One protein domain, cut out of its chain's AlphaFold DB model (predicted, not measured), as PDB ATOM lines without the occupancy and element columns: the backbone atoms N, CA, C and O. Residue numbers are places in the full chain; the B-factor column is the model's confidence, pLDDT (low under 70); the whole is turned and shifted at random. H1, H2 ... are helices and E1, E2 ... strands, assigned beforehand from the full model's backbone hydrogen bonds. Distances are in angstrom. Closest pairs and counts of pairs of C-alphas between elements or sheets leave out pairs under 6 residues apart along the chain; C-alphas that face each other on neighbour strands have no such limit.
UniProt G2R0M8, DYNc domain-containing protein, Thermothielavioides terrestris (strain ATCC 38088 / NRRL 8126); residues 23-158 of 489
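Overview. This is residues 23 to 158 of the 489 residues of the protein "DYNc domain-containing protein" of Thermothielavioides terrestris (strain ATCC 38088 / NRRL 8126) (UniProt G2R0M8). A two-stranded parallel ribbon, E1 and E2, with H3 packed mainly on E1, forms the middle of a loose assembly; H2 meets H3's end, while H1 and H4 lie far out. Loop residues 52 to 58 stick out. The 136 printed residues, under half in named elements, run H1, H2, E1, H3, E2, H4: mostly helix, loose, radius of gyration of the C-alphas 17.7 A, spanning 47 by 45 by 30 A.

Along the chain. H1 is residues 23 to 32, from C-alpha 23 at (-2.839, 10.924, 4.844). H2 is 77 to 92, 22.2 A; E1, 98 to 103; H3, 108 to 120, 19.5 A; E2, 127 to 132; H4, 142 to 152, ending at C-alpha (-32.706, 21.200, -11.098).

Arrangement. H1 and H2 are apart. H2 touches H3 with residues 88 to 92 alone, closest C-alphas Lys 92 and Gln 120, 6.1 A, at a steep tilt of 44 degrees, the same way. E1, H3, E2 form a strand-helix-strand unit, parallel strands joined through a helix, its crossover right-handed. N 100 and O 128 are within hydrogen-bond range, 2.8 A. Every O i to N i+4 pair is within range in H1, H2 and H4; in H3, 8 of 9.

Size, cuts and confidence. The C-alphas of Ser 38 and Lys 158 are farthest apart, 50.1 A. The printed part has no cut; H1 to H2 is a long link. Low-confidence residues include 69 to 77 and 151 to 158.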
ATOM      1  N   GLY A  23      -3.468  11.789   5.842       75.88
ATOM      2  CA  GLY A  23      -2.839  10.924   4.844       75.88
ATOM      3  C   GLY A  23      -1.945   9.874   5.498       75.88
ATOM      4  O   GLY A  23      -2.127   8.681   5.274       75.88
ATOM      5  N   LYS A  24      -1.071  10.304   6.414       78.00
ATOM      6  CA  LYS A  24      -0.192   9.391   7.166       78.00
ATOM      7  C   LYS A  24      -0.964   8.389   8.018       78.00
ATOM      8  O   LYS A  24      -0.593   7.224   8.064       78.00
ATOM      9  N   ILE A  25      -2.043   8.821   8.671       78.81
ATOM     10  CA  ILE A  25      -2.868   7.935   9.510       78.81
ATOM     11  C   ILE A  25      -3.540   6.856   8.661       78.81
ATOM     12  O   ILE A  25      -3.606   5.700   9.073       78.81
ATOM     13  N   VAL A  26      -4.040   7.227   7.481       79.81
ATOM     14  CA  VAL A  26      -4.651   6.278   6.548       79.81
ATOM     15  C   VAL A  26      -3.613   5.282   6.034       79.81
ATOM     16  O   VAL A  26      -3.907   4.091   5.982       79.81
ATOM     17  N   ASP A  27      -2.407   5.734   5.693       78.69
ATOM     18  CA  ASP A  27      -1.351   4.850   5.191       78.69
ATOM     19  C   ASP A  27      -0.832   3.889   6.273       78.69
ATOM     20  O   ASP A  27      -0.744   2.688   6.034       78.69
ATOM     21  N   GLU A  28      -0.629   4.362   7.503       77.56
ATOM     22  CA  GLU A  28      -0.289   3.485   8.628       77.56
ATOM     23  C   GLU A  28      -1.423   2.490   8.957       77.56
ATOM     24  O   GLU A  28      -1.169   1.326   9.277       77.56
ATOM     25  N   ALA A  29      -2.690   2.913   8.857       78.38
ATOM     26  CA  ALA A  29      -3.833   2.023   9.059       78.38
ATOM     27  C   ALA A  29      -3.907   0.931   7.982       78.38
ATOM     28  O   ALA A  29      -4.199  -0.220   8.312       78.38
ATOM     29  N   LYS A  30      -3.597   1.255   6.717       77.75
ATOM     30  CA  LYS A  30      -3.511   0.269   5.627       77.75
ATOM     31  C   LYS A  30      -2.481  -0.813   5.938       77.75
ATOM     32  O   LYS A  30      -2.783  -1.994   5.765       77.75
ATOM     33  N   ASP A  31      -1.311  -0.445   6.454       77.19
ATOM     34  CA  ASP A  31      -0.275  -1.413   6.831       77.19
ATOM     35  C   ASP A  31      -0.759  -2.369   7.934       77.19
ATOM     36  O   ASP A  31      -0.624  -3.590   7.811       77.19
ATOM     37  N   VAL A  32      -1.403  -1.839   8.981       76.56
ATOM     38  CA  VAL A  32      -1.948  -2.638  10.099       76.56
ATOM     39  C   VAL A  32      -3.077  -3.566   9.646       76.56
ATOM     40  O   VAL A  32      -3.139  -4.727  10.066       76.56
ATOM     41  N   MET A  33      -3.942  -3.079   8.752       76.12
ATOM     42  CA  MET A  33      -5.020  -3.851   8.126       76.12
ATOM     43  C   MET A  33      -4.499  -4.896   7.123       76.12
ATOM     44  O   MET A  33      -5.278  -5.687   6.595       76.12
ATOM     45  N   GLY A  34      -3.182  -4.960   6.884       71.12
ATOM     46  CA  GLY A  34      -2.551  -5.943   5.999       71.12
ATOM     47  C   GLY A  34      -2.615  -5.589   4.509       71.12
ATOM     48  O   GLY A  34      -2.346  -6.454   3.674       71.12
ATOM     49  N   LEU A  35      -2.940  -4.334   4.187       70.75
ATOM     50  CA  LEU A  35      -3.056  -3.795   2.826       70.75
ATOM     51  C   LEU A  35      -1.721  -3.250   2.279       70.75
ATOM     52  O   LEU A  35      -1.635  -2.911   1.105       70.75
ATOM     53  N   GLY A  36      -0.672  -3.173   3.107       56.62
ATOM     54  CA  GLY A  36       0.623  -2.569   2.755       56.62
ATOM     55  C   GLY A  36       1.594  -3.433   1.934       56.62
ATOM     56  O   GLY A  36       2.625  -2.931   1.494       56.62
ATOM     57  N   GLY A  37       1.317  -4.728   1.718       57.94
ATOM     58  CA  GLY A  37       2.299  -5.615   1.064       57.94
ATOM     59  C   GLY A  37       1.844  -7.023   0.665       57.94
ATOM     60  O   GLY A  37       2.695  -7.892   0.490       57.94
ATOM     61  N   SER A  38       0.541  -7.289   0.536       54.56
ATOM     62  CA  SER A  38       0.019  -8.601   0.112       54.56
ATOM     63  C   SER A  38      -0.917  -8.476  -1.093       54.56
ATOM     64  O   SER A  38      -1.372  -7.387  -1.418       54.56
ATOM     65  N   THR A  39      -1.225  -9.600  -1.741       56.53
ATOM     66  CA  THR A  39      -2.165  -9.739  -2.873       56.53
ATOM     67  C   THR A  39      -3.614  -9.317  -2.573       56.53
ATOM     68  O   THR A  39      -4.464  -9.451  -3.446       56.53
ATOM     69  N   LYS A  40      -3.923  -8.838  -1.358       60.22
ATOM     70  CA  LYS A  40      -5.248  -8.347  -0.960       60.22
ATOM     71  C   LYS A  40      -5.324  -6.828  -1.070       60.22
ATOM     72  O   LYS A  40      -4.685  -6.121  -0.293       60.22
ATOM     73  N   ALA A  41      -6.171  -6.345  -1.975       64.94
ATOM     74  CA  ALA A  41      -6.414  -4.919  -2.174       64.94
ATOM     75  C   ALA A  41      -7.467  -4.326  -1.209       64.94
ATOM     76  O   ALA A  41      -7.489  -3.112  -1.010       64.94
ATOM     77  N   PHE A  42      -8.317  -5.154  -0.579       70.31
ATOM     78  CA  PHE A  42      -9.432  -4.700   0.265       70.31
ATOM     79  C   PHE A  42      -9.550  -5.484   1.586       70.31
ATOM     80  O   PHE A  42      -9.224  -6.671   1.656       70.31
ATOM     81  N   SER A  43     -10.044  -4.818   2.639       72.69
ATOM     82  CA  SER A  43     -10.366  -5.412   3.948       72.69
ATOM     83  C   SER A  43     -11.800  -5.068   4.362       72.69
ATOM     84  O   SER A  43     -12.367  -4.075   3.912       72.69
ATOM     85  N   THR A  44     -12.382  -5.898   5.232       71.38
ATOM     86  CA  THR A  44     -13.669  -5.628   5.900       71.38
ATOM     87  C   THR A  44     -13.497  -4.857   7.214       71.38
ATOM     88  O   THR A  44     -14.487  -4.427   7.807       71.38
ATOM     89  N   ASP A  45     -12.252  -4.654   7.659       77.69
ATOM     90  CA  ASP A  45     -11.928  -3.864   8.843       77.69
ATOM     91  C   ASP A  45     -12.260  -2.378   8.633       77.69
ATOM     92  O   ASP A  45     -12.044  -1.815   7.561       77.69
ATOM     93  N   VAL A  46     -12.759  -1.717   9.683       77.81
ATOM     94  CA  VAL A  46     -13.226  -0.323   9.615       77.81
ATOM     95  C   VAL A  46     -12.265   0.613  10.347       77.81
ATOM     96  O   VAL A  46     -12.042   0.472  11.550       77.81
ATOM     97  N   LEU A  47     -11.755   1.633   9.647       81.44
ATOM     98  CA  LEU A  47     -11.033   2.747  10.265       81.44
ATOM     99  C   LEU A  47     -12.036   3.783  10.788       81.44
ATOM    100  O   LEU A  47     -12.696   4.474  10.014       81.44
ATOM    101  N   ARG A  48     -12.141   3.924  12.113       82.06
ATOM    102  CA  ARG A  48     -13.017   4.922  12.744       82.06
ATOM    103  C   ARG A  48     -12.229   6.165  13.144       82.06
ATOM    104  O   ARG A  48     -11.441   6.124  14.086       82.06
ATOM    105  N   VAL A  49     -12.524   7.286  12.492       79.75
ATOM    106  CA  VAL A  49     -12.015   8.613  12.867       79.75
ATOM    107  C   VAL A  49     -13.118   9.382  13.586       79.75
ATOM    108  O   VAL A  49     -14.214   9.545  13.055       79.75
ATOM    109  N   GLU A  50     -12.847   9.850  14.805       78.44
ATOM    110  CA  GLU A  50     -13.817  10.605  15.599       78.44
ATOM    111  C   GLU A  50     -13.298  12.004  15.921       78.44
ATOM    112  O   GLU A  50     -12.301  12.173  16.621       78.44
ATOM    113  N   VAL A  51     -14.013  13.011  15.425       77.88
ATOM    114  CA  VAL A  51     -13.687  14.425  15.616       77.88
ATOM    115  C   VAL A  51     -14.730  15.058  16.533       77.88
ATOM    116  O   VAL A  51     -15.927  14.970  16.270       77.88
ATOM    117  N   ARG A  52     -14.289  15.705  17.619       73.00
ATOM    118  CA  ARG A  52     -15.170  16.311  18.633       73.00
ATOM    119  C   ARG A  52     -14.882  17.802  18.792       73.00
ATOM    120  O   ARG A  52     -13.725  18.202  18.860       73.00
ATOM    121  N   GLY A  53     -15.927  18.619  18.903       76.94
ATOM    122  CA  GLY A  53     -15.800  20.047  19.193       76.94
ATOM    123  C   GLY A  53     -17.151  20.772  19.216       76.94
ATOM    124  O   GLY A  53     -18.116  20.262  18.651       76.94
ATOM    125  N   PRO A  54     -17.235  21.963  19.837       75.25
ATOM    126  CA  PRO A  54     -18.489  22.710  19.990       75.25
ATOM    127  C   PRO A  54     -19.068  23.235  18.664       75.25
ATOM    128  O   PRO A  54     -20.251  23.548  18.592       75.25
ATOM    129  N   SER A  55     -18.252  23.330  17.611       74.19
ATOM    130  CA  SER A  55     -18.640  23.784  16.268       74.19
ATOM    131  C   SER A  55     -18.849  22.645  15.261       74.19
ATOM    132  O   SER A  55     -19.181  22.902  14.099       74.19
ATOM    133  N   GLN A  56     -18.643  21.389  15.675       70.44
ATOM    134  CA  GLN A  56     -18.722  20.237  14.780       70.44
ATOM    135  C   GLN A  56     -20.170  19.742  14.650       70.44
ATOM    136  O   GLN A  56     -20.863  19.611  15.659       70.44
ATOM    137  N   PRO A  57     -20.660  19.467  13.428       67.31
ATOM    138  CA  PRO A  57     -21.984  18.890  13.245       67.31
ATOM    139  C   PRO A  57     -22.006  17.425  13.707       67.31
ATOM    140  O   PRO A  57     -21.028  16.699  13.541       67.31
ATOM    141  N   HIS A  58     -23.148  16.966  14.225       67.56
ATOM    142  CA  HIS A  58     -23.385  15.545  14.489       67.56
ATOM    143  C   HIS A  58     -23.589  14.800  13.165       67.56
ATOM    144  O   HIS A  58     -24.711  14.654  12.684       67.56
ATOM    145  N   LEU A  59     -22.483  14.381  12.555       71.69
ATOM    146  CA  LEU A  59     -22.456  13.692  11.273       71.69
ATOM    147  C   LEU A  59     -21.572  12.450  11.381       71.69
ATOM    148  O   LEU A  59     -20.423  12.527  11.810       71.69
ATOM    149  N   THR A  60     -22.107  11.307  10.965       77.88
ATOM    150  CA  THR A  60     -21.330  10.091  10.727       77.88
ATOM    151  C   THR A  60     -21.342   9.835   9.235       77.88
ATOM    152  O   THR A  60     -22.409   9.749   8.632       77.88
ATOM    153  N   MET A  61     -20.158   9.757   8.641       77.81
ATOM    154  CA  MET A  61     -19.984   9.474   7.225       77.81
ATOM    155  C   MET A  61     -19.128   8.223   7.108       77.81
ATOM    156  O   MET A  61     -18.119   8.097   7.799       77.81
ATOM    157  N   VAL A  62     -19.573   7.292   6.274       83.56
ATOM    158  CA  VAL A  62     -18.829   6.079   5.949       83.56
ATOM    159  C   VAL A  62     -18.348   6.252   4.521       83.56
ATOM    160  O   VAL A  62     -19.171   6.421   3.623       83.56
ATOM    161  N   ASP A  63     -17.033   6.270   4.338       82.94
ATOM    162  CA  ASP A  63     -16.430   6.252   3.010       82.94
ATOM    163  C   ASP A  63     -16.286   4.793   2.568       82.94
ATOM    164  O   ASP A  63     -15.728   3.972   3.300       82.94
ATOM    165  N   LEU A  64     -16.864   4.461   1.415       81.88
ATOM    166  CA  LEU A  64     -16.882   3.104   0.873       81.88
ATOM    167  C   LEU A  64     -15.995   3.041  -0.375       81.88
ATOM    168  O   LEU A  64     -15.932   4.023  -1.119       81.88
ATOM    169  N   PRO A  65     -15.343   1.898  -0.656       77.38
ATOM    170  CA  PRO A  65     -14.572   1.745  -1.884       77.38
ATOM    171  C   PRO A  65     -15.454   1.966  -3.122       77.38
ATOM    172  O   PRO A  65     -16.622   1.574  -3.146       77.38
ATOM    173  N   GLY A  66     -14.895   2.590  -4.161       74.12
ATOM    174  CA  GLY A  66     -15.613   2.814  -5.417       74.12
ATOM    175  C   GLY A  66     -15.946   1.497  -6.123       74.12
ATOM    176  O   GLY A  66     -15.120   0.589  -6.155       74.12
ATOM    177  N   LEU A  67     -17.141   1.405  -6.711       72.88
ATOM    178  CA  LEU A  67     -17.549   0.253  -7.518       72.88
ATOM    179  C   LEU A  67     -16.762   0.231  -8.843       72.88
ATOM    180  O   LEU A  67     -16.692   1.249  -9.535       72.88
ATOM    181  N   PHE A  68     -16.184  -0.919  -9.203       70.75
ATOM    182  CA  PHE A  68     -15.489  -1.137 -10.476       70.75
ATOM    183  C   PHE A  68     -15.907  -2.474 -11.110       70.75
ATOM    184  O   PHE A  68     -16.233  -3.424 -10.408       70.75
ATOM    185  N   LEU A  69     -15.931  -2.523 -12.450       54.75
ATOM    186  CA  LEU A  69     -16.470  -3.642 -13.249       54.75
ATOM    187  C   LEU A  69     -15.403  -4.525 -13.910       54.75
ATOM    188  O   LEU A  69     -15.746  -5.592 -14.406       54.75
ATOM    189  N   ALA A  70     -14.143  -4.087 -13.980       51.28
ATOM    190  CA  ALA A  70     -13.095  -4.834 -14.673       51.28
ATOM    191  C   ALA A  70     -11.740  -4.676 -13.981       51.28
ATOM    192  O   ALA A  70     -11.285  -3.553 -13.739       51.28
ATOM    193  N   GLY A  71     -11.104  -5.815 -13.700       50.00
ATOM    194  CA  GLY A  71      -9.764  -5.900 -13.140       50.00
ATOM    195  C   GLY A  71      -8.719  -5.289 -14.067       50.00
ATOM    196  O   GLY A  71      -8.448  -5.792 -15.158       50.00
ATOM    197  N   ASN A  72      -8.099  -4.195 -13.627       54.53
ATOM    198  CA  ASN A  72      -6.773  -3.841 -14.120       54.53
ATOM    199  C   ASN A  72      -5.733  -4.774 -13.481       54.53
ATOM    200  O   ASN A  72      -6.052  -5.536 -12.576       54.53
ATOM    201  N   LYS A  73      -4.474  -4.711 -13.935       54.06
ATOM    202  CA  LYS A  73      -3.367  -5.606 -13.528       54.06
ATOM    203  C   LYS A  73      -3.140  -5.768 -12.008       54.06
ATOM    204  O   LYS A  73      -2.430  -6.692 -11.631       54.06
ATOM    205  N   ASP A  74      -3.765  -4.929 -11.183       56.06
ATOM    206  CA  ASP A  74      -3.664  -4.909  -9.722       56.06
ATOM    207  C   ASP A  74      -4.980  -5.284  -8.986       56.06
ATOM    208  O   ASP A  74      -5.029  -5.187  -7.764       56.06
ATOM    209  N   GLN A  75      -6.065  -5.668  -9.684       61.28
ATOM    210  CA  GLN A  75      -7.398  -5.915  -9.090       61.28
ATOM    211  C   GLN A  75      -8.064  -7.174  -9.677       61.28
ATOM    212  O   GLN A  75      -8.184  -7.288 -10.895       61.28
ATOM    213  N   SER A  76      -8.499  -8.115  -8.830       66.56
ATOM    214  CA  SER A  76      -9.125  -9.382  -9.252       66.56
ATOM    215  C   SER A  76     -10.663  -9.314  -9.302       66.56
ATOM    216  O   SER A  76     -11.275  -8.456  -8.668       66.56
ATOM    217  N   ASP A  77     -11.309 -10.245 -10.015       67.81
ATOM    218  CA  ASP A  77     -12.782 -10.352 -10.053       67.81
ATOM    219  C   ASP A  77     -13.380 -10.702  -8.671       67.81
ATOM    220  O   ASP A  77     -14.497 -10.293  -8.345       67.81
ATOM    221  N   GLU A  78     -12.628 -11.414  -7.825       70.75
ATOM    222  CA  GLU A  78     -13.024 -11.726  -6.443       70.75
ATOM    223  C   GLU A  78     -13.057 -10.466  -5.561       70.75
ATOM    224  O   GLU A  78     -13.957 -10.310  -4.730       70.75
ATOM    225  N   ASP A  79     -12.124  -9.532  -5.776       72.06
ATOM    226  CA  ASP A  79     -12.089  -8.248  -5.071       72.06
ATOM    227  C   ASP A  79     -13.293  -7.367  -5.434       72.06
ATOM    228  O   ASP A  79     -13.866  -6.709  -4.562       72.06
ATOM    229  N   ALA A  80     -13.715  -7.383  -6.704       74.06
ATOM    230  CA  ALA A  80     -14.894  -6.648  -7.158       74.06
ATOM    231  C   ALA A  80     -16.174  -7.156  -6.471       74.06
ATOM    232  O   ALA A  80     -16.966  -6.354  -5.968       74.06
ATOM    233  N   ALA A  81     -16.338  -8.480  -6.365       78.31
ATOM    234  CA  ALA A  81     -17.475  -9.091  -5.673       78.31
ATOM    235  C   ALA A  81     -17.491  -8.766  -4.167       78.31
ATOM    236  O   ALA A  81     -18.554  -8.518  -3.595       78.31
ATOM    237  N   LEU A  82     -16.320  -8.730  -3.518       79.38
ATOM    238  CA  LEU A  82     -16.206  -8.355  -2.107       79.38
ATOM    239  C   LEU A  82     -16.598  -6.887  -1.871       79.38
ATOM    240  O   LEU A  82     -17.343  -6.594  -0.933       79.38
ATOM    241  N   VAL A  83     -16.119  -5.973  -2.722       80.25
ATOM    242  CA  VAL A  83     -16.453  -4.540  -2.653       80.25
ATOM    243  C   VAL A  83     -17.947  -4.318  -2.882       80.25
ATOM    244  O   VAL A  83     -18.577  -3.581  -2.120       80.25
ATOM    245  N   GLU A  84     -18.537  -4.993  -3.870       82.75
ATOM    246  CA  GLU A  84     -19.977  -4.921  -4.132       82.75
ATOM    247  C   GLU A  84     -20.790  -5.433  -2.933       82.75
ATOM    248  O   GLU A  84     -21.698  -4.745  -2.464       82.75
ATOM    249  N   ALA A  85     -20.429  -6.590  -2.367       83.94
ATOM    250  CA  ALA A  85     -21.098  -7.145  -1.190       83.94
ATOM    251  C   ALA A  85     -21.005  -6.216   0.033       83.94
ATOM    252  O   ALA A  85     -21.994  -6.035   0.752       83.94
ATOM    253  N   LEU A  86     -19.843  -5.588   0.253       84.25
ATOM    254  CA  LEU A  86     -19.651  -4.606   1.318       84.25
ATOM    255  C   LEU A  86     -20.574  -3.401   1.105       84.25
ATOM    256  O   LEU A  86     -21.352  -3.072   2.000       84.25
ATOM    257  N   VAL A  87     -20.550  -2.787  -0.080       84.69
ATOM    258  CA  VAL A  87     -21.376  -1.613  -0.409       84.69
ATOM    259  C   VAL A  87     -22.866  -1.936  -0.262       84.69
ATOM    260  O   VAL A  87     -23.596  -1.200   0.409       84.69
ATOM    261  N   LEU A  88     -23.314  -3.079  -0.791       86.31
ATOM    262  CA  LEU A  88     -24.701  -3.529  -0.673       86.31
ATOM    263  C   LEU A  88     -25.113  -3.787   0.781       86.31
ATOM    264  O   LEU A  88     -26.249  -3.479   1.139       86.31
ATOM    265  N   SER A  89     -24.221  -4.288   1.643       86.62
ATOM    266  CA  SER A  89     -24.538  -4.499   3.064       86.62
ATOM    267  C   SER A  89     -24.891  -3.189   3.787       86.62
ATOM    268  O   SER A  89     -25.851  -3.151   4.562       86.62
ATOM    269  N   TYR A  90     -24.193  -2.091   3.463       85.31
ATOM    270  CA  TYR A  90     -24.496  -0.758   3.985       85.31
ATOM    271  C   TYR A  90     -25.745  -0.155   3.330       85.31
ATOM    272  O   TYR A  90     -26.566   0.436   4.033       85.31
ATOM    273  N   MET A  91     -25.937  -0.324   2.017       85.56
ATOM    274  CA  MET A  91     -27.112   0.199   1.300       85.56
ATOM    275  C   MET A  91     -28.418  -0.510   1.692       85.56
ATOM    276  O   MET A  91     -29.465   0.138   1.752       85.56
ATOM    277  N   LYS A  92     -28.372  -1.815   1.990       86.31
ATOM    278  CA  LYS A  92     -29.532  -2.631   2.392       86.31
ATOM    279  C   LYS A  92     -30.108  -2.208   3.741       86.31
ATOM    280  O   LYS A  92     -31.302  -2.372   3.978       86.31
ATOM    281  N   ASN A  93     -29.274  -1.681   4.635       84.19
ATOM    282  CA  ASN A  93     -29.743  -1.209   5.928       84.19
ATOM    283  C   ASN A  93     -30.652   0.018   5.722       84.19
ATOM    284  O   ASN A  93     -30.169   1.051   5.261       84.19
ATOM    285  N   PRO A  94     -31.948  -0.035   6.088       79.62
ATOM    286  CA  PRO A  94     -32.868   1.077   5.859       79.62
ATOM    287  C   PRO A  94     -32.471   2.338   6.633       79.62
ATOM    288  O   PRO A  94     -32.918   3.426   6.288       79.62
ATOM    289  N   ARG A  95     -31.615   2.222   7.658       77.25
ATOM    290  CA  ARG A  95     -31.141   3.326   8.506       77.25
ATOM    291  C   ARG A  95     -30.026   4.159   7.859       77.25
ATOM    292  O   ARG A  95     -29.682   5.205   8.401       77.25
ATOM    293  N   THR A  96     -29.461   3.730   6.729       83.06
ATOM    294  CA  THR A  96     -28.388   4.458   6.035       83.06
ATOM    295  C   THR A  96     -28.952   5.412   4.985       83.06
ATOM    296  O   THR A  96     -29.899   5.086   4.265       83.06
ATOM    297  N   ILE A  97     -28.356   6.603   4.895       84.31
ATOM    298  CA  ILE A  97     -28.602   7.549   3.803       84.31
ATOM    299  C   ILE A  97     -27.597   7.236   2.700       84.31
ATOM    300  O   ILE A  97     -26.391   7.211   2.944       84.31
ATOM    301  N   ILE A  98     -28.094   7.009   1.491       84.62
ATOM    302  CA  ILE A  98     -27.279   6.702   0.321       84.62
ATOM    303  C   ILE A  98     -26.855   8.027  -0.310       84.62
ATOM    304  O   ILE A  98     -27.694   8.767  -0.819       84.62
ATOM    305  N   LEU A  99     -25.557   8.331  -0.292       83.00
ATOM    306  CA  LEU A  99     -24.995   9.470  -1.015       83.00
ATOM    307  C   LEU A  99     -24.416   8.984  -2.349       83.00
ATOM    308  O   LEU A  99     -23.300   8.476  -2.407       83.00
ATOM    309  N   ALA A 100     -25.187   9.122  -3.425       80.62
ATOM    310  CA  ALA A 100     -24.780   8.719  -4.765       80.62
ATOM    311  C   ALA A 100     -23.929   9.822  -5.408       80.62
ATOM    312  O   ALA A 100     -24.456  10.778  -5.980       80.62
ATOM    313  N   VAL A 101     -22.606   9.695  -5.295       79.06
ATOM    314  CA  VAL A 101     -21.648  10.622  -5.908       79.06
ATOM    315  C   VAL A 101     -21.458  10.281  -7.385       79.06
ATOM    316  O   VAL A 101     -21.032   9.188  -7.741       79.06
ATOM    317  N   VAL A 102     -21.764  11.245  -8.246       75.94
ATOM    318  CA  VAL A 102     -21.725  11.152  -9.704       75.94
ATOM    319  C   VAL A 102     -20.740  12.189 -10.228       75.94
ATOM    320  O   VAL A 102     -20.797  13.352  -9.841       75.94
ATOM    321  N   SER A 103     -19.829  11.795 -11.115       78.44
ATOM    322  CA  SER A 103     -18.917  12.720 -11.797       78.44
ATOM    323  C   SER A 103     -19.487  13.092 -13.160       78.44
ATOM    324  O   SER A 103     -19.684  12.207 -13.985       78.44
ATOM    325  N   ALA A 104     -19.656  14.387 -13.435       74.38
ATOM    326  CA  ALA A 104     -20.162  14.881 -14.718       74.38
ATOM    327  C   ALA A 104     -19.244  14.542 -15.915       74.38
ATOM    328  O   ALA A 104     -19.658  14.627 -17.065       74.38
ATOM    329  N   LYS A 105     -18.004  14.106 -15.645       72.44
ATOM    330  CA  LYS A 105     -17.033  13.629 -16.643       72.44
ATOM    331  C   LYS A 105     -17.268  12.186 -17.138       72.44
ATOM    332  O   LYS A 105     -16.687  11.814 -18.154       72.44
ATOM    333  N   SER A 106     -18.000  11.328 -16.414       64.62
ATOM    334  CA  SER A 106     -18.051   9.881 -16.721       64.62
ATOM    335  C   SER A 106     -19.426   9.237 -16.500       64.62
ATOM    336  O   SER A 106     -19.881   9.126 -15.361       64.62
ATOM    337  N   ASP A 107     -20.012   8.684 -17.564       60.19
ATOM    338  CA  ASP A 107     -21.365   8.101 -17.546       60.19
ATOM    339  C   ASP A 107     -21.445   6.660 -17.009       60.19
ATOM    340  O   ASP A 107     -22.515   6.181 -16.641       60.19
ATOM    341  N   PHE A 108     -20.325   5.937 -16.928       55.09
ATOM    342  CA  PHE A 108     -20.324   4.518 -16.549       55.09
ATOM    343  C   PHE A 108     -20.642   4.284 -15.062       55.09
ATOM    344  O   PHE A 108     -21.492   3.460 -14.722       55.09
ATOM    345  N   ALA A 109     -20.023   5.064 -14.167       56.62
ATOM    346  CA  ALA A 109     -20.259   4.977 -12.722       56.62
ATOM    347  C   ALA A 109     -21.702   5.361 -12.336       56.62
ATOM    348  O   ALA A 109     -22.239   4.870 -11.340       56.62
ATOM    349  N   LEU A 110     -22.351   6.196 -13.159       60.19
ATOM    350  CA  LEU A 110     -23.744   6.602 -12.991       60.19
ATOM    351  C   LEU A 110     -24.688   5.392 -13.063       60.19
ATOM    352  O   LEU A 110     -25.598   5.297 -12.245       60.19
ATOM    353  N   GLN A 111     -24.479   4.452 -13.993       62.25
ATOM    354  CA  GLN A 111     -25.423   3.350 -14.224       62.25
ATOM    355  C   GLN A 111     -25.470   2.335 -13.073       62.25
ATOM    356  O   GLN A 111     -26.551   1.853 -12.741       62.25
ATOM    357  N   GLN A 112     -24.339   2.032 -12.427       71.00
ATOM    358  CA  GLN A 112     -24.301   1.043 -11.342       71.00
ATOM    359  C   GLN A 112     -24.856   1.591 -10.026       71.00
ATOM    360  O   GLN A 112     -25.761   0.994  -9.443       71.00
ATOM    361  N   ILE A 113     -24.366   2.753  -9.571       76.31
ATOM    362  CA  ILE A 113     -24.778   3.317  -8.276       76.31
ATOM    363  C   ILE A 113     -26.266   3.682  -8.282       76.31
ATOM    364  O   ILE A 113     -26.968   3.435  -7.305       76.31
ATOM    365  N   THR A 114     -26.778   4.217  -9.400       75.25
ATOM    366  CA  THR A 114     -28.195   4.588  -9.516       75.25
ATOM    367  C   THR A 114     -29.098   3.369  -9.630       75.25
ATOM    368  O   THR A 114     -30.195   3.386  -9.074       75.25
ATOM    369  N   ARG A 115     -28.643   2.292 -10.288       80.19
ATOM    370  CA  ARG A 115     -29.360   1.016 -10.308       80.19
ATOM    371  C   ARG A 115     -29.469   0.434  -8.901       80.19
ATOM    372  O   ARG A 115     -30.585   0.207  -8.447       80.19
ATOM    373  N   HIS A 116     -28.354   0.274  -8.188       82.81
ATOM    374  CA  HIS A 116     -28.380  -0.257  -6.822       82.81
ATOM    375  C   HIS A 116     -29.167   0.646  -5.867       82.81
ATOM    376  O   HIS A 116     -29.921   0.151  -5.034       82.81
ATOM    377  N   ALA A 117     -29.064   1.972  -6.001       81.56
ATOM    378  CA  ALA A 117     -29.851   2.892  -5.188       81.56
ATOM    379  C   ALA A 117     -31.360   2.739  -5.444       81.56
ATOM    380  O   ALA A 117     -32.123   2.677  -4.489       81.56
ATOM    381  N   ARG A 118     -31.801   2.592  -6.703       80.75
ATOM    382  CA  ARG A 118     -33.219   2.350  -7.038       80.75
ATOM    383  C   ARG A 118     -33.714   0.972  -6.600       80.75
ATOM    384  O   ARG A 118     -34.873   0.851  -6.224       80.75
ATOM    385  N   GLU A 119     -32.863  -0.052  -6.638       85.12
ATOM    386  CA  GLU A 119     -33.191  -1.387  -6.120       85.12
ATOM    387  C   GLU A 119     -33.424  -1.358  -4.596       85.12
ATOM    388  O   GLU A 119     -34.331  -2.025  -4.103       85.12
ATOM    389  N   GLN A 120     -32.634  -0.572  -3.849       84.94
ATOM    390  CA  GLN A 120     -32.681  -0.513  -2.376       84.94
ATOM    391  C   GLN A 120     -33.559   0.618  -1.804       84.94
ATOM    392  O   GLN A 120     -33.916   0.591  -0.622       84.94
ATOM    393  N   ASP A 121     -33.884   1.632  -2.606       80.12
ATOM    394  CA  ASP A 121     -34.749   2.768  -2.265       80.12
ATOM    395  C   ASP A 121     -35.553   3.225  -3.505       80.12
ATOM    396  O   ASP A 121     -35.276   4.283  -4.079       80.12
ATOM    397  N   PRO A 122     -36.574   2.452  -3.934       78.06
ATOM    398  CA  PRO A 122     -37.361   2.755  -5.137       78.06
ATOM    399  C   PRO A 122     -38.049   4.125  -5.108       78.06
ATOM    400  O   PRO A 122     -38.273   4.735  -6.150       78.06
ATOM    401  N   ASN A 123     -38.372   4.611  -3.907       72.12
ATOM    402  CA  ASN A 123     -39.064   5.880  -3.684       72.12
ATOM    403  C   ASN A 123     -38.101   7.070  -3.508       72.12
ATOM    404  O   ASN A 123     -38.564   8.196  -3.342       72.12
ATOM    405  N   GLY A 124     -36.781   6.840  -3.498       71.50
ATOM    406  CA  GLY A 124     -35.767   7.890  -3.340       71.50
ATOM    407  C   GLY A 124     -35.833   8.642  -2.005       71.50
ATOM    408  O   GLY A 124     -35.403   9.789  -1.916       71.50
ATOM    409  N   THR A 125     -36.399   8.026  -0.965       73.06
ATOM    410  CA  THR A 125     -36.647   8.675   0.334       73.06
ATOM    411  C   THR A 125     -35.378   8.945   1.139       73.06
ATOM    412  O   THR A 125     -35.331   9.893   1.923       73.06
ATOM    413  N   ARG A 126     -34.342   8.129   0.934       77.88
ATOM    414  CA  ARG A 126     -33.067   8.168   1.663       77.88
ATOM    415  C   ARG A 126     -31.862   8.204   0.722       77.88
ATOM    416  O   ARG A 126     -30.740   7.970   1.165       77.88
ATOM    417  N   THR A 127     -32.084   8.510  -0.554       79.44
ATOM    418  CA  THR A 127     -31.043   8.629  -1.580       79.44
ATOM    419  C   THR A 127     -30.826  10.091  -1.954       79.44
ATOM    420  O   THR A 127     -31.747  10.794  -2.363       79.44
ATOM    421  N   LEU A 128     -29.585  10.558  -1.838       77.62
ATOM    422  CA  LEU A 128     -29.153  11.895  -2.227       77.62
ATOM    423  C   LEU A 128     -28.127  11.786  -3.355       77.62
ATOM    424  O   LEU A 128     -27.057  11.214  -3.171       77.62
ATOM    425  N   GLY A 129     -28.445  12.350  -4.521       76.44
ATOM    426  CA  GLY A 129     -27.508  12.463  -5.638       76.44
ATOM    427  C   GLY A 129     -26.587  13.672  -5.480       76.44
ATOM    428  O   GLY A 129     -27.058  14.782  -5.228       76.44
ATOM    429  N   LEU A 130     -25.281  13.470  -5.644       77.31
ATOM    430  CA  LEU A 130     -24.271  14.524  -5.642       77.31
ATOM    431  C   LEU A 130     -23.575  14.557  -7.003       77.31
ATOM    432  O   LEU A 130     -22.891  13.606  -7.360       77.31
ATOM    433  N   ILE A 131     -23.706  15.657  -7.740       77.00
ATOM    434  CA  ILE A 131     -23.001  15.851  -9.013       77.00
ATOM    435  C   ILE A 131     -21.678  16.570  -8.727       77.00
ATOM    436  O   ILE A 131     -21.652  17.632  -8.108       77.00
ATOM    437  N   THR A 132     -20.575  15.975  -9.161       78.50
ATOM    438  CA  THR A 132     -19.200  16.449  -8.970       78.50
ATOM    439  C   THR A 132     -18.543  16.730 -10.314       78.50
ATOM    440  O   THR A 132     -18.941  16.167 -11.333       78.50
ATOM    441  N   LYS A 133     -17.528  17.598 -10.309       79.00
ATOM    442  CA  LYS A 133     -16.818  18.074 -11.508       79.00
ATOM    443  C   LYS A 133     -17.727  18.694 -12.592       79.00
ATOM    444  O   LYS A 133     -17.582  18.352 -13.760       79.00
ATOM    445  N   PRO A 134     -18.693  19.569 -12.246       72.12
ATOM    446  CA  PRO A 134     -19.548  20.201 -13.255       72.12
ATOM    447  C   PRO A 134     -18.762  21.123 -14.204       72.12
ATOM    448  O   PRO A 134     -19.236  21.425 -15.287       72.12
ATOM    449  N   ASP A 135     -17.555  21.538 -13.812       77.62
ATOM    450  CA  ASP A 135     -16.611  22.334 -14.600       77.62
ATOM    451  C   ASP A 135     -16.080  21.612 -15.845       77.62
ATOM    452  O   ASP A 135     -15.566  22.258 -16.751       77.62
ATOM    453  N   THR A 136     -16.193  20.281 -15.909       78.62
ATOM    454  CA  THR A 136     -15.736  19.504 -17.070       78.62
ATOM    455  C   THR A 136     -16.773  19.417 -18.186       78.62
ATOM    456  O   THR A 136     -16.548  18.692 -19.152       78.62
ATOM    457  N   LEU A 137     -17.929  20.058 -18.020       77.31
ATOM    458  CA  LEU A 137     -18.986  20.098 -19.021       77.31
ATOM    459  C   LEU A 137     -18.703  21.230 -20.009       77.31
ATOM    460  O   LEU A 137     -18.415  22.354 -19.603       77.31
ATOM    461  N   ASP A 138     -18.797  20.927 -21.301       79.06
ATOM    462  CA  ASP A 138     -18.649  21.936 -22.344       79.06
ATOM    463  C   ASP A 138     -19.885  22.845 -22.368       79.06
ATOM    464  O   ASP A 138     -21.023  22.357 -22.417       79.06
ATOM    465  N   GLU A 139     -19.659  24.159 -22.355       77.00
ATOM    466  CA  GLU A 139     -20.717  25.172 -22.357       77.00
ATOM    467  C   GLU A 139     -21.611  25.028 -23.603       77.00
ATOM    468  O   GLU A 139     -21.144  25.010 -24.745       77.00
ATOM    469  N   GLY A 140     -22.918  24.899 -23.388       73.31
ATOM    470  CA  GLY A 140     -23.933  24.696 -24.418       73.31
ATOM    471  C   GLY A 140     -24.112  23.248 -24.888       73.31
ATOM    472  O   GLY A 140     -24.970  23.016 -25.746       73.31
ATOM    473  N   SER A 141     -23.356  22.287 -24.348       79.19
ATOM    474  CA  SER A 141     -23.475  20.871 -24.717       79.19
ATOM    475  C   SER A 141     -24.776  20.230 -24.223       79.19
ATOM    476  O   SER A 141     -25.379  20.644 -23.227       79.19
ATOM    477  N   ASP A 142     -25.200  19.160 -24.897       73.56
ATOM    478  CA  ASP A 142     -26.349  18.363 -24.453       73.56
ATOM    479  C   ASP A 142     -26.096  17.715 -23.081       73.56
ATOM    480  O   ASP A 142     -27.020  17.596 -22.277       73.56
ATOM    481  N   SER A 143     -24.839  17.382 -22.767       71.69
ATOM    482  CA  SER A 143     -24.426  16.889 -21.449       71.69
ATOM    483  C   SER A 143     -24.593  17.949 -20.363       71.69
ATOM    484  O   SER A 143     -25.112  17.649 -19.288       71.69
ATOM    485  N   GLU A 144     -24.210  19.201 -20.633       76.25
ATOM    486  CA  GLU A 144     -24.430  20.308 -19.700       76.25
ATOM    487  C   GLU A 144     -25.925  20.504 -19.424       76.25
ATOM    488  O   GLU A 144     -26.345  20.552 -18.266       76.25
ATOM    489  N   ARG A 145     -26.750  20.515 -20.477       72.75
ATOM    490  CA  ARG A 145     -28.212  20.600 -20.347       72.75
ATOM    491  C   ARG A 145     -28.772  19.443 -19.526       72.75
ATOM    492  O   ARG A 145     -29.545  19.686 -18.606       72.75
ATOM    493  N   PHE A 146     -28.339  18.214 -19.797       74.12
ATOM    494  CA  PHE A 146     -28.764  17.022 -19.066       74.12
ATOM    495  C   PHE A 146     -28.429  17.096 -17.568       74.12
ATOM    496  O   PHE A 146     -29.304  16.880 -16.730       74.12
ATOM    497  N   TYR A 147     -27.191  17.447 -17.202       74.31
ATOM    498  CA  TYR A 147     -26.792  17.547 -15.793       74.31
ATOM    499  C   TYR A 147     -27.431  18.743 -15.083       74.31
ATOM    500  O   TYR A 147     -27.744  18.640 -13.896       74.31
ATOM    501  N   ILE A 148     -27.683  19.850 -15.786       72.88
ATOM    502  CA  ILE A 148     -28.457  20.975 -15.251       72.88
ATOM    503  C   ILE A 148     -29.909  20.551 -14.999       72.88
ATOM    504  O   ILE A 148     -30.454  20.873 -13.945       72.88
ATOM    505  N   GLU A 149     -30.535  19.797 -15.903       69.94
ATOM    506  CA  GLU A 149     -31.888  19.265 -15.699       69.94
ATOM    507  C   GLU A 149     -31.958  18.263 -14.542       69.94
ATOM    508  O   GLU A 149     -32.872  18.341 -13.716       69.94
ATOM    509  N   LEU A 150     -30.949  17.395 -14.425       70.38
ATOM    510  CA  LEU A 150     -30.785  16.463 -13.311       70.38
ATOM    511  C   LEU A 150     -30.600  17.210 -11.975       70.38
ATOM    512  O   LEU A 150     -31.238  16.872 -10.980       70.38
ATOM    513  N   ALA A 151     -29.775  18.262 -11.952       66.50
ATOM    514  CA  ALA A 151     -29.515  19.086 -10.768       66.50
ATOM    515  C   ALA A 151     -30.729  19.932 -10.352       66.50
ATOM    516  O   ALA A 151     -30.976  20.135  -9.160       66.50
ATOM    517  N   GLN A 152     -31.493  20.421 -11.330       60.75
ATOM    518  CA  GLN A 152     -32.706  21.200 -11.098       60.75
ATOM    519  C   GLN A 152     -33.848  20.351 -10.542       60.75
ATOM    520  O   GLN A 152     -34.815  20.938 -10.063       60.75
ATOM    521  N   ASN A 153     -33.740  19.009 -10.563       60.09
ATOM    522  CA  ASN A 153     -34.811  18.091 -10.171       60.09
ATOM    523  C   ASN A 153     -36.152  18.611 -10.710       60.09
ATOM    524  O   ASN A 153     -37.043  18.906  -9.911       60.09
ATOM    525  N   LYS A 154     -36.268  18.830 -12.033       54.00
ATOM    526  CA  LYS A 154     -37.426  19.512 -12.656       54.00
ATOM    527  C   LYS A 154     -38.790  18.854 -12.371       54.00
ATOM    528  O   LYS A 154     -39.807  19.459 -12.685       54.00
ATOM    529  N   ASP A 155     -38.816  17.707 -11.693       52.75
ATOM    530  CA  ASP A 155     -40.025  17.111 -11.128       52.75
ATOM    531  C   ASP A 155     -40.351  17.496  -9.666       52.75
ATOM    532  O   ASP A 155     -41.467  17.219  -9.242       52.75
ATOM    533  N   THR A 156     -39.486  18.142  -8.857       50.06
ATOM    534  CA  THR A 156     -39.833  18.435  -7.438       50.06
ATOM    535  C   THR A 156     -39.134  19.578  -6.661       50.06
ATOM    536  O   THR A 156     -39.609  19.845  -5.556       50.06
ATOM    537  N   LEU A 157     -38.069  20.287  -7.091       46.97
ATOM    538  CA  LEU A 157     -37.330  21.172  -6.139       46.97
ATOM    539  C   LEU A 157     -36.951  22.599  -6.605       46.97
ATOM    540  O   LEU A 157     -36.784  22.890  -7.782       46.97
ATOM    541  N   LYS A 158     -36.845  23.518  -5.623       47.06
ATOM    542  CA  LYS A 158     -36.655  24.978  -5.789       47.06
ATOM    543  C   LYS A 158     -35.171  25.393  -5.936       47.06
ATOM    544  O   LYS A 158     -34.315  24.785  -5.291       47.06
TER     545      LYS A 158